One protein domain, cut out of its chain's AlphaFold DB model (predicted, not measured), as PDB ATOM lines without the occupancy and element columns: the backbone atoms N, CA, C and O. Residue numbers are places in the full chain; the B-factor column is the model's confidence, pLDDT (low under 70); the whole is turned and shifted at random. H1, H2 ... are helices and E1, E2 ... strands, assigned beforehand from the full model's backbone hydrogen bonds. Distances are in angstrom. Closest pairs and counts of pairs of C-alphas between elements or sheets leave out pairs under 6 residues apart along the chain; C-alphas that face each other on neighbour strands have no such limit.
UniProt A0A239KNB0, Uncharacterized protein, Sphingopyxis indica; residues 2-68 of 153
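This is residues 2 to 68 of the 153 residues of an uncharacterized protein of Sphingopyxis indica (UniProt A0A239KNB0). A small three-stranded sheet has one long helix, H1, packed over one of its faces and running along the strands, so that the body is two layers, helix on sheet. After the last strand a long stretch with no named element, residues 52 to 68, loops away from the sheet. The printed part has 67 residues, with one named helix and three named strands in the order H1, E1, E2, E3; the sheet order is E1, E2, E3, antiparallel throughout. The class is mixed, helices and strands, with under half of the residues in named elements. The whole is compact, with a radius of gyration of the C-alphas of 11.5 A and spans of 36 by 28 by 21 A.

The longest strand by residues is E2, residues 36 to 41, which measures 17.6 A from first to last C-alpha. E1, residues 27 to 30, spans 10.7 A, and E3, residues 47 to 51, spans 12.8 A and ends with C-alpha 51 at (31.256, -29.069, -43.407). The helix H1, residues 4 to 18, is 21.0 A long, from C-alpha 4 at (29.446, -33.392, -34.972) to C-alpha 18 at (12.354, -41.019, -44.553).

E1, E2 and E3 form a meander, each strand the antiparallel neighbour of the one before, with E2 as the inner strand and E1 and E3 at the edges. E1 and E2 are a hairpin at 157 degrees between their directions, with N 27 and O 39 within hydrogen-bond range at 2.8 A. E2 and E3 are a hairpin at 166 degrees, with N 38 and O 50 at 2.8 A and N 40 and O 48 at 3.1 A, both within hydrogen-bond range. H1 is on the sheet at a height over the sheet of 9.2 A. It lies over E2 and E3 and runs along the strands, at 10 degrees to E2 on the local plane. The closest C-alphas of H1 and E2 are those of Phe 6 and Ala 38, 5.7 A apart; those of H1 and E3 are Ala 9 and Val 50, 5.9 A apart. In H1 every O i to N i+4 pair is within hydrogen-bond range.

The two C-alphas farthest apart are those of Gly 20 and Asn 33, at 36.2 A. The printed part has no cut. The links E1 to E2 and E2 to E3 are tight, the link H1 to E1 is short, and no link is long. The mean pLDDT of the printed part is 81.4; residue 2 and residues 54 to 67 are under 70.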
ATOM      1  N   THR A   2      31.930 -39.819 -32.549       63.91
ATOM      2  CA  THR A   2      31.551 -39.352 -33.894       63.91
ATOM      3  C   THR A   2      31.625 -37.825 -33.939       63.91
ATOM      4  O   THR A   2      31.083 -37.151 -33.068       63.91
ATOM      5  N   ASN A   3      32.341 -37.277 -34.924       85.62
ATOM      6  CA  ASN A   3      32.432 -35.832 -35.135       85.62
ATOM      7  C   ASN A   3      31.029 -35.239 -35.387       85.62
ATOM      8  O   ASN A   3      30.219 -35.855 -36.084       85.62
ATOM      9  N   ALA A   4      30.750 -34.048 -34.850       86.75
ATOM     10  CA  ALA A   4      29.446 -33.392 -34.972       86.75
ATOM     11  C   ALA A   4      28.997 -33.201 -36.432       86.75
ATOM     12  O   ALA A   4      27.821 -33.389 -36.731       86.75
ATOM     13  N   ILE A   5      29.923 -32.909 -37.351       87.75
ATOM     14  CA  ILE A   5      29.643 -32.777 -38.789       87.75
ATOM     15  C   ILE A   5      29.155 -34.093 -39.388       87.75
ATOM     16  O   ILE A   5      28.203 -34.108 -40.165       87.75
ATOM     17  N   PHE A   6      29.768 -35.211 -39.000       90.44
ATOM     18  CA  PHE A   6      29.399 -36.527 -39.523       90.44
ATOM     19  C   PHE A   6      28.031 -36.955 -38.990       90.44
ATOM     20  O   PHE A   6      27.196 -37.426 -39.759       90.44
ATOM     21  N   SER A   7      27.775 -36.721 -37.698       89.38
ATOM     22  CA  SER A   7      26.472 -36.978 -37.079       89.38
ATOM     23  C   SER A   7      25.366 -36.140 -37.724       89.38
ATOM     24  O   SER A   7      24.322 -36.680 -38.072       89.38
ATOM     25  N   LYS A   8      25.606 -34.842 -37.954       88.12
ATOM     26  CA  LYS A   8      24.655 -33.951 -38.638       88.12
ATOM     27  C   LYS A   8      24.340 -34.426 -40.057       88.12
ATOM     28  O   LYS A   8      23.175 -34.488 -40.439       88.12
ATOM     29  N   ALA A   9      25.366 -34.796 -40.825       90.50
ATOM     30  CA  ALA A   9      25.178 -35.295 -42.182       90.50
ATOM     31  C   ALA A   9      24.388 -36.611 -42.216       90.50
ATOM     32  O   ALA A   9      23.531 -36.774 -43.081       90.50
ATOM     33  N   GLU A  10      24.624 -37.523 -41.268       92.31
ATOM     34  CA  GLU A  10      23.847 -38.761 -41.154       92.31
ATOM     35  C   GLU A  10      22.385 -38.490 -40.773       92.31
ATOM     36  O   GLU A  10      21.489 -39.090 -41.364       92.31
ATOM     37  N   THR A  11      22.124 -37.564 -39.843       91.56
ATOM     38  CA  THR A  11      20.754 -37.152 -39.501       91.56
ATOM     39  C   THR A  11      20.034 -36.599 -40.726       91.56
ATOM     40  O   THR A  11      18.950 -37.068 -41.061       91.56
ATOM     41  N   LEU A  12      20.663 -35.675 -41.455       90.94
ATOM     42  CA  LEU A  12      20.082 -35.102 -42.666       90.94
ATOM     43  C   LEU A  12      19.818 -36.172 -43.738       90.94
ATOM     44  O   LEU A  12      18.753 -36.188 -44.355       90.94
ATOM     45  N   ARG A  13      20.765 -37.097 -43.931       92.69
ATOM     46  CA  ARG A  13      20.626 -38.225 -44.860       92.69
ATOM     47  C   ARG A  13      19.409 -39.085 -44.514       92.69
ATOM     48  O   ARG A  13      18.656 -39.450 -45.414       92.69
ATOM     49  N   ARG A  14      19.196 -39.381 -43.227       93.56
ATOM     50  CA  ARG A  14      18.030 -40.139 -42.744       93.56
ATOM     51  C   ARG A  14      16.730 -39.376 -42.936       93.56
ATOM     52  O   ARG A  14      15.807 -39.938 -43.507       93.56
ATOM     53  N   MET A  15      16.691 -38.097 -42.566       92.62
ATOM     54  CA  MET A  15      15.504 -37.255 -42.747       92.62
ATOM     55  C   MET A  15      15.061 -37.217 -44.215       92.62
ATOM     56  O   MET A  15      13.873 -37.346 -44.505       92.62
ATOM     57  N   ILE A  16      16.007 -37.082 -45.148       93.00
ATOM     58  CA  ILE A  16      15.728 -37.112 -46.591       93.00
ATOM     59  C   ILE A  16      15.219 -38.497 -47.028       93.00
ATOM     60  O   ILE A  16      14.240 -38.579 -47.771       93.00
ATOM     61  N   ALA A  17      15.851 -39.574 -46.554       94.44
ATOM     62  CA  ALA A  17      15.449 -40.944 -46.872       94.44
ATOM     63  C   ALA A  17      14.037 -41.283 -46.368       94.44
ATOM     64  O   ALA A  17      13.261 -41.909 -47.085       94.44
ATOM     65  N   GLU A  18      13.680 -40.835 -45.162       95.81
ATOM     66  CA  GLU A  18      12.354 -41.019 -44.553       95.81
ATOM     67  C   GLU A  18      11.235 -40.366 -45.374       95.81
ATOM     68  O   GLU A  18      10.106 -40.845 -45.379       95.81
ATOM     69  N   ARG A  19      11.559 -39.315 -46.135       94.19
ATOM     70  CA  ARG A  19      10.635 -38.638 -47.061       94.19
ATOM     71  C   ARG A  19      10.570 -39.308 -48.440       94.19
ATOM     72  O   ARG A  19       9.952 -38.778 -49.359       94.19
ATOM     73  N   GLY A  20      11.215 -40.464 -48.600       93.81
ATOM     74  CA  GLY A  20      11.150 -41.298 -49.800       93.81
ATOM     75  C   GLY A  20      12.135 -40.928 -50.908       93.81
ATOM     76  O   GLY A  20      12.098 -41.546 -51.973       93.81
ATOM     77  N   LEU A  21      13.024 -39.949 -50.704       93.19
ATOM     78  CA  LEU A  21      14.063 -39.643 -51.685       93.19
ATOM     79  C   LEU A  21      15.232 -40.621 -51.519       93.19
ATOM     80  O   LEU A  21      15.773 -40.773 -50.425       93.19
ATOM     81  N   ALA A  22      15.653 -41.274 -52.604       93.50
ATOM     82  CA  ALA A  22      16.791 -42.185 -52.538       93.50
ATOM     83  C   ALA A  22      18.089 -41.415 -52.241       93.50
ATOM     84  O   ALA A  22      18.388 -40.403 -52.883       93.50
ATOM     85  N   VAL A  23      18.864 -41.927 -51.285       94.25
ATOM     86  CA  VAL A  23      20.134 -41.349 -50.833       94.25
ATOM     87  C   VAL A  23      21.248 -42.388 -50.887       94.25
ATOM     88  O   VAL A  23      21.045 -43.562 -50.575       94.25
ATOM     89  N   GLY A  24      22.438 -41.948 -51.279       94.06
ATOM     90  CA  GLY A  24      23.645 -42.761 -51.307       94.06
ATOM     91  C   GLY A  24      24.253 -42.998 -49.924       94.06
ATOM     92  O   GLY A  24      23.707 -42.631 -48.877       94.06
ATOM     93  N   GLY A  25      25.431 -43.625 -49.932       94.75
ATOM     94  CA  GLY A  25      26.255 -43.784 -48.738       94.75
ATOM     95  C   GLY A  25      26.820 -42.449 -48.250       94.75
ATOM     96  O   GLY A  25      27.078 -41.539 -49.040       94.75
ATOM     97  N   LEU A  26      27.020 -42.347 -46.936       93.75
ATOM     98  CA  LEU A  26      27.691 -41.207 -46.327       93.75
ATOM     99  C   LEU A  26      29.204 -41.324 -46.531       93.75
ATOM    100  O   LEU A  26      29.816 -42.305 -46.114       93.75
ATOM    101  N   ASN A  27      29.808 -40.299 -47.121       93.75
ATOM    102  CA  ASN A  27      31.252 -40.165 -47.246       93.75
ATOM    103  C   ASN A  27      31.753 -39.081 -46.296       93.75
ATOM    104  O   ASN A  27      31.129 -38.030 -46.166       93.75
ATOM    105  N   THR A  28      32.903 -39.307 -45.671       92.44
ATOM    106  CA  THR A  28      33.525 -38.368 -44.728       92.44
ATOM    107  C   THR A  28      34.928 -37.998 -45.188       92.44
ATOM    108  O   THR A  28      35.648 -38.840 -45.721       92.44
ATOM    109  N   SER A  29      35.343 -36.755 -44.965       90.06
ATOM    110  CA  SER A  29      36.671 -36.256 -45.319       90.06
ATOM    111  C   SER A  29      37.160 -35.232 -44.295       90.06
ATOM    112  O   SER A  29      36.366 -34.485 -43.721       90.06
ATOM    113  N   ILE A  30      38.474 -35.202 -44.074       89.81
ATOM    114  CA  ILE A  30      39.162 -34.223 -43.230       89.81
ATOM    115  C   ILE A  30      40.187 -33.514 -44.112       89.81
ATOM    116  O   ILE A  30      40.967 -34.167 -44.805       89.81
ATOM    117  N   ASN A  31      40.168 -32.184 -44.124       86.81
ATOM    118  CA  ASN A  31      41.083 -31.395 -44.942       86.81
ATOM    119  C   ASN A  31      42.467 -31.239 -44.277       86.81
ATOM    120  O   ASN A  31      42.673 -31.592 -43.116       86.81
ATOM    121  N   ARG A  32      43.421 -30.635 -44.999       87.81
ATOM    122  CA  ARG A  32      44.794 -30.394 -44.504       87.81
ATOM    123  C   ARG A  32      44.890 -29.504 -43.254       87.81
ATOM    124  O   ARG A  32      45.903 -29.538 -42.570       87.81
ATOM    125  N   ASN A  33      43.861 -28.703 -42.982       86.31
ATOM    126  CA  ASN A  33      43.769 -27.800 -41.834       86.31
ATOM    127  C   ASN A  33      43.002 -28.439 -40.657       86.31
ATOM    128  O   ASN A  33      42.694 -27.750 -39.691       86.31
ATOM    129  N   GLY A  34      42.646 -29.727 -40.745       84.31
ATOM    130  CA  GLY A  34      41.877 -30.436 -39.718       84.31
ATOM    131  C   GLY A  34      40.366 -30.184 -39.745       84.31
ATOM    132  O   GLY A  34      39.674 -30.637 -38.840       84.31
ATOM    133  N   GLY A  35      39.842 -29.491 -40.761       85.62
ATOM    134  CA  GLY A  35      38.406 -29.261 -40.922       85.62
ATOM    135  C   GLY A  35      37.677 -30.511 -41.414       85.62
ATOM    136  O   GLY A  35      38.154 -31.199 -42.323       85.62
ATOM    137  N   TYR A  36      36.507 -30.784 -40.846       88.38
ATOM    138  CA  TYR A  36      35.684 -31.953 -41.126       88.38
ATOM    139  C   TYR A  36      34.598 -31.653 -42.163       88.38
ATOM    140  O   TYR A  36      33.947 -30.609 -42.158       88.38
ATOM    141  N   SER A  37      34.371 -32.605 -43.062       88.94
ATOM    142  CA  SER A  37      33.285 -32.560 -44.038       88.94
ATOM    143  C   SER A  37      32.677 -33.940 -44.247       88.94
ATOM    144  O   SER A  37      33.357 -34.962 -44.153       88.94
ATOM    145  N   ALA A  38      31.390 -33.976 -44.544       90.62
ATOM    146  CA  ALA A  38      30.684 -35.171 -44.956       90.62
ATOM    147  C   ALA A  38      29.760 -34.854 -46.129       90.62
ATOM    148  O   ALA A  38      29.280 -33.729 -46.270       90.62
ATOM    149  N   TYR A  39      29.540 -35.831 -47.000       90.75
ATOM    150  CA  TYR A  39      28.678 -35.673 -48.160       90.75
ATOM    151  C   TYR A  39      28.005 -36.982 -48.560       90.75
ATOM    152  O   TYR A  39      28.526 -38.069 -48.317       90.75
ATOM    153  N   PHE A  40      26.853 -36.865 -49.205       91.75
ATOM    154  CA  PHE A  40      26.113 -37.974 -49.795       91.75
ATOM    155  C   PHE A  40      25.371 -37.486 -51.039       91.75
ATOM    156  O   PHE A  40      25.086 -36.295 -51.183       91.75
ATOM    157  N   ASP A  41      25.089 -38.412 -51.946       91.38
ATOM    158  CA  ASP A  41      24.379 -38.123 -53.189       91.38
ATOM    159  C   ASP A  41      22.882 -38.423 -53.023       91.38
ATOM    160  O   ASP A  41      22.506 -39.390 -52.360       91.38
ATOM    161  N   CYS A  42      22.029 -37.597 -53.623       89.81
ATOM    162  CA  CYS A  42      20.579 -37.763 -53.654       89.81
ATOM    163  C   CYS A  42      20.104 -38.093 -55.075       89.81
ATOM    164  O   CYS A  42      20.701 -37.666 -56.069       89.81
ATOM    165  N   ALA A  43      18.976 -38.797 -55.185       85.44
ATOM    166  CA  ALA A  43      18.269 -38.928 -56.455       85.44
ATOM    167  C   ALA A  43      17.984 -37.544 -57.067       85.44
ATOM    168  O   ALA A  43      17.636 -36.594 -56.366       85.44
ATOM    169  N   GLY A  44      18.172 -37.433 -58.384       78.56
ATOM    170  CA  GLY A  44      18.171 -36.148 -59.092       78.56
ATOM    171  C   GLY A  44      19.563 -35.541 -59.308       78.56
ATOM    172  O   GLY A  44      19.664 -34.520 -59.980       78.56
ATOM    173  N   GLY A  45      20.628 -36.188 -58.815       78.38
ATOM    174  CA  GLY A  45      22.019 -35.871 -59.164       78.38
ATOM    175  C   GLY A  45      22.701 -34.841 -58.265       78.38
ATOM    176  O   GLY A  45      23.817 -34.421 -58.562       78.38
ATOM    177  N   ASP A  46      22.065 -34.427 -57.169       82.75
ATOM    178  CA  ASP A  46      22.666 -33.475 -56.239       82.75
ATOM    179  C   ASP A  46      23.508 -34.164 -55.183       82.75
ATOM    180  O   ASP A  46      23.112 -35.169 -54.593       82.75
ATOM    181  N   ARG A  47      24.633 -33.529 -54.876       86.56
ATOM    182  CA  ARG A  47      25.462 -33.870 -53.732       86.56
ATOM    183  C   ARG A  47      25.173 -32.910 -52.593       86.56
ATOM    184  O   ARG A  47      25.366 -31.702 -52.729       86.56
ATOM    185  N   ILE A  48      24.756 -33.448 -51.458       86.44
ATOM    186  CA  ILE A  48      24.618 -32.684 -50.221       86.44
ATOM    187  C   ILE A  48      25.937 -32.749 -49.470       86.44
ATOM    188  O   ILE A  48      26.505 -33.829 -49.312       86.44
ATOM    189  N   ARG A  49      26.430 -31.595 -49.013       86.75
ATOM    190  CA  ARG A  49      27.654 -31.485 -48.218       86.75
ATOM    191  C   ARG A  49      27.365 -30.757 -46.909       86.75
ATOM    192  O   ARG A  49      26.709 -29.721 -46.881       86.75
ATOM    193  N   VAL A  50      27.908 -31.297 -45.828       87.06
ATOM    194  CA  VAL A  50      27.946 -30.671 -44.508       87.06
ATOM    195  C   VAL A  50      29.413 -30.534 -44.124       87.06
ATOM    196  O   VAL A  50      30.147 -31.519 -44.153       87.06
ATOM    197  N   SER A  51      29.868 -29.328 -43.800       85.25
ATOM    198  CA  SER A  51      31.256 -29.069 -43.407       85.25
ATOM    199  C   SER A  51      31.338 -27.995 -42.324       85.25
ATOM    200  O   SER A  51      30.454 -27.147 -42.216       85.25
ATOM    201  N   ASP A  52      32.393 -28.045 -41.509       79.56
ATOM    202  CA  ASP A  52      32.747 -26.990 -40.536       79.56
ATOM    203  C   ASP A  52      33.661 -25.906 -41.129       79.56
ATOM    204  O   ASP A  52      33.983 -24.912 -40.484       79.56
ATOM    205  N   HIS A  53      34.083 -26.115 -42.369       73.50
ATOM    206  CA  HIS A  53      34.903 -25.220 -43.148       73.50
ATOM    207  C   HIS A  53      34.224 -25.061 -44.499       73.50
ATOM    208  O   HIS A  53      33.924 -26.046 -45.180       73.50
ATOM    209  N   ASP A  54      33.971 -23.824 -44.889       64.69
ATOM    210  CA  ASP A  54      33.497 -23.529 -46.226       64.69
ATOM    211  C   ASP A  54      34.337 -22.387 -46.784       64.69
ATOM    212  O   ASP A  54      34.435 -21.316 -46.189       64.69
ATOM    213  N   THR A  55      35.035 -22.650 -47.884       51.31
ATOM    214  CA  THR A  55      35.864 -21.655 -48.581       51.31
ATOM    215  C   THR A  55      35.405 -21.423 -50.012       51.31
ATOM    216  O   THR A  55      35.935 -20.533 -50.671       51.31
ATOM    217  N   ILE A  56      34.445 -22.204 -50.523       47.06
ATOM    218  CA  ILE A  56      34.041 -22.139 -51.927       47.06
ATOM    219  C   ILE A  56      32.522 -22.284 -52.024       47.06
ATOM    220  O   ILE A  56      31.983 -23.384 -52.127       47.06
ATOM    221  N   CYS A  57      31.853 -21.131 -52.056       42.53
ATOM    222  CA  CYS A  57      30.444 -20.979 -52.399       42.53
ATOM    223  C   CYS A  57      30.274 -21.129 -53.923       42.53
ATOM    224  O   CYS A  57      29.941 -20.183 -54.628       42.53
ATOM    225  N   ASN A  58      30.601 -22.304 -54.466       46.47
ATOM    226  CA  ASN A  58      30.163 -22.643 -55.815       46.47
ATOM    227  C   ASN A  58      28.721 -23.138 -55.686       46.47
ATOM    228  O   ASN A  58      28.465 -24.046 -54.897       46.47
ATOM    229  N   ASP A  59      27.802 -22.570 -56.468       42.62
ATOM    230  CA  ASP A  59      26.339 -22.744 -56.369       42.62
ATOM    231  C   ASP A  59      25.824 -24.203 -56.347       42.62
ATOM    232  O   ASP A  59      24.658 -24.460 -56.035       42.62
ATOM    233  N   SER A  60      26.679 -25.181 -56.658       44.72
ATOM    234  CA  SER A  60      26.386 -26.615 -56.596       44.72
ATOM    235  C   SER A  60      26.673 -27.281 -55.241       44.72
ATOM    236  O   SER A  60      26.229 -28.407 -55.030       44.72
ATOM    237  N   CYS A  61      27.373 -26.622 -54.310       45.50
ATOM    238  CA  CYS A  61      27.702 -27.153 -52.983       45.50
ATOM    239  C   CYS A  61      26.947 -26.376 -51.904       45.50
ATOM    240  O   CYS A  61      27.454 -25.422 -51.327       45.50
ATOM    241  N   LYS A  62      25.704 -26.777 -51.635       56.25
ATOM    242  CA  LYS A  62      24.914 -26.180 -50.555       56.25
ATOM    243  C   LYS A  62      25.404 -26.723 -49.216       56.25
ATOM    244  O   LYS A  62      25.429 -27.937 -49.033       56.25
ATOM    245  N   TRP A  63      25.777 -25.830 -48.309       58.88
ATOM    246  CA  TRP A  63      26.016 -26.112 -46.897       58.88
ATOM    247  C   TRP A  63      24.668 -26.294 -46.183       58.88
ATOM    248  O   TRP A  63      23.822 -25.403 -46.223       58.88
ATOM    249  N   TRP A  64      24.449 -27.459 -45.564       67.62
ATOM    250  CA  TRP A  64      23.192 -27.825 -44.877       67.62
ATOM    251  C   TRP A  64      23.338 -27.907 -43.348       67.62
ATOM    252  O   TRP A  64      22.641 -28.676 -42.691       67.62
ATOM    253  N   GLY A  65      24.274 -27.143 -42.772       57.78
ATOM    254  CA  GLY A  65      24.735 -27.291 -41.386       57.78
ATOM    255  C   GLY A  65      23.654 -27.331 -40.298       57.78
ATOM    256  O   GLY A  65      23.868 -28.031 -39.308       57.78
ATOM    257  N   ASP A  66      22.521 -26.644 -40.492       65.06
ATOM    258  CA  ASP A  66      21.427 -26.509 -39.512       65.06
ATOM    259  C   ASP A  66      20.024 -26.515 -40.166       65.06
ATOM    260  O   ASP A  66      19.140 -25.759 -39.769       65.06
ATOM    261  N   ALA A  67      19.801 -27.321 -41.208       68.44
ATOM    262  CA  ALA A  67      18.485 -27.370 -41.853       68.44
ATOM    263  C   ALA A  67      17.414 -28.003 -40.943       68.44
ATOM    264  O   ALA A  67      17.592 -29.118 -40.450       68.44
ATOM    265  N   ASP A  68      16.292 -27.305 -40.764       83.94
ATOM    266  CA  ASP A  68      15.108 -27.815 -40.069       83.94
ATOM    267  C   ASP A  68      14.262 -28.755 -40.951       83.94
ATOM    268  O   ASP A  68      14.479 -28.885 -42.161       83.94
TER     269      ASP A  68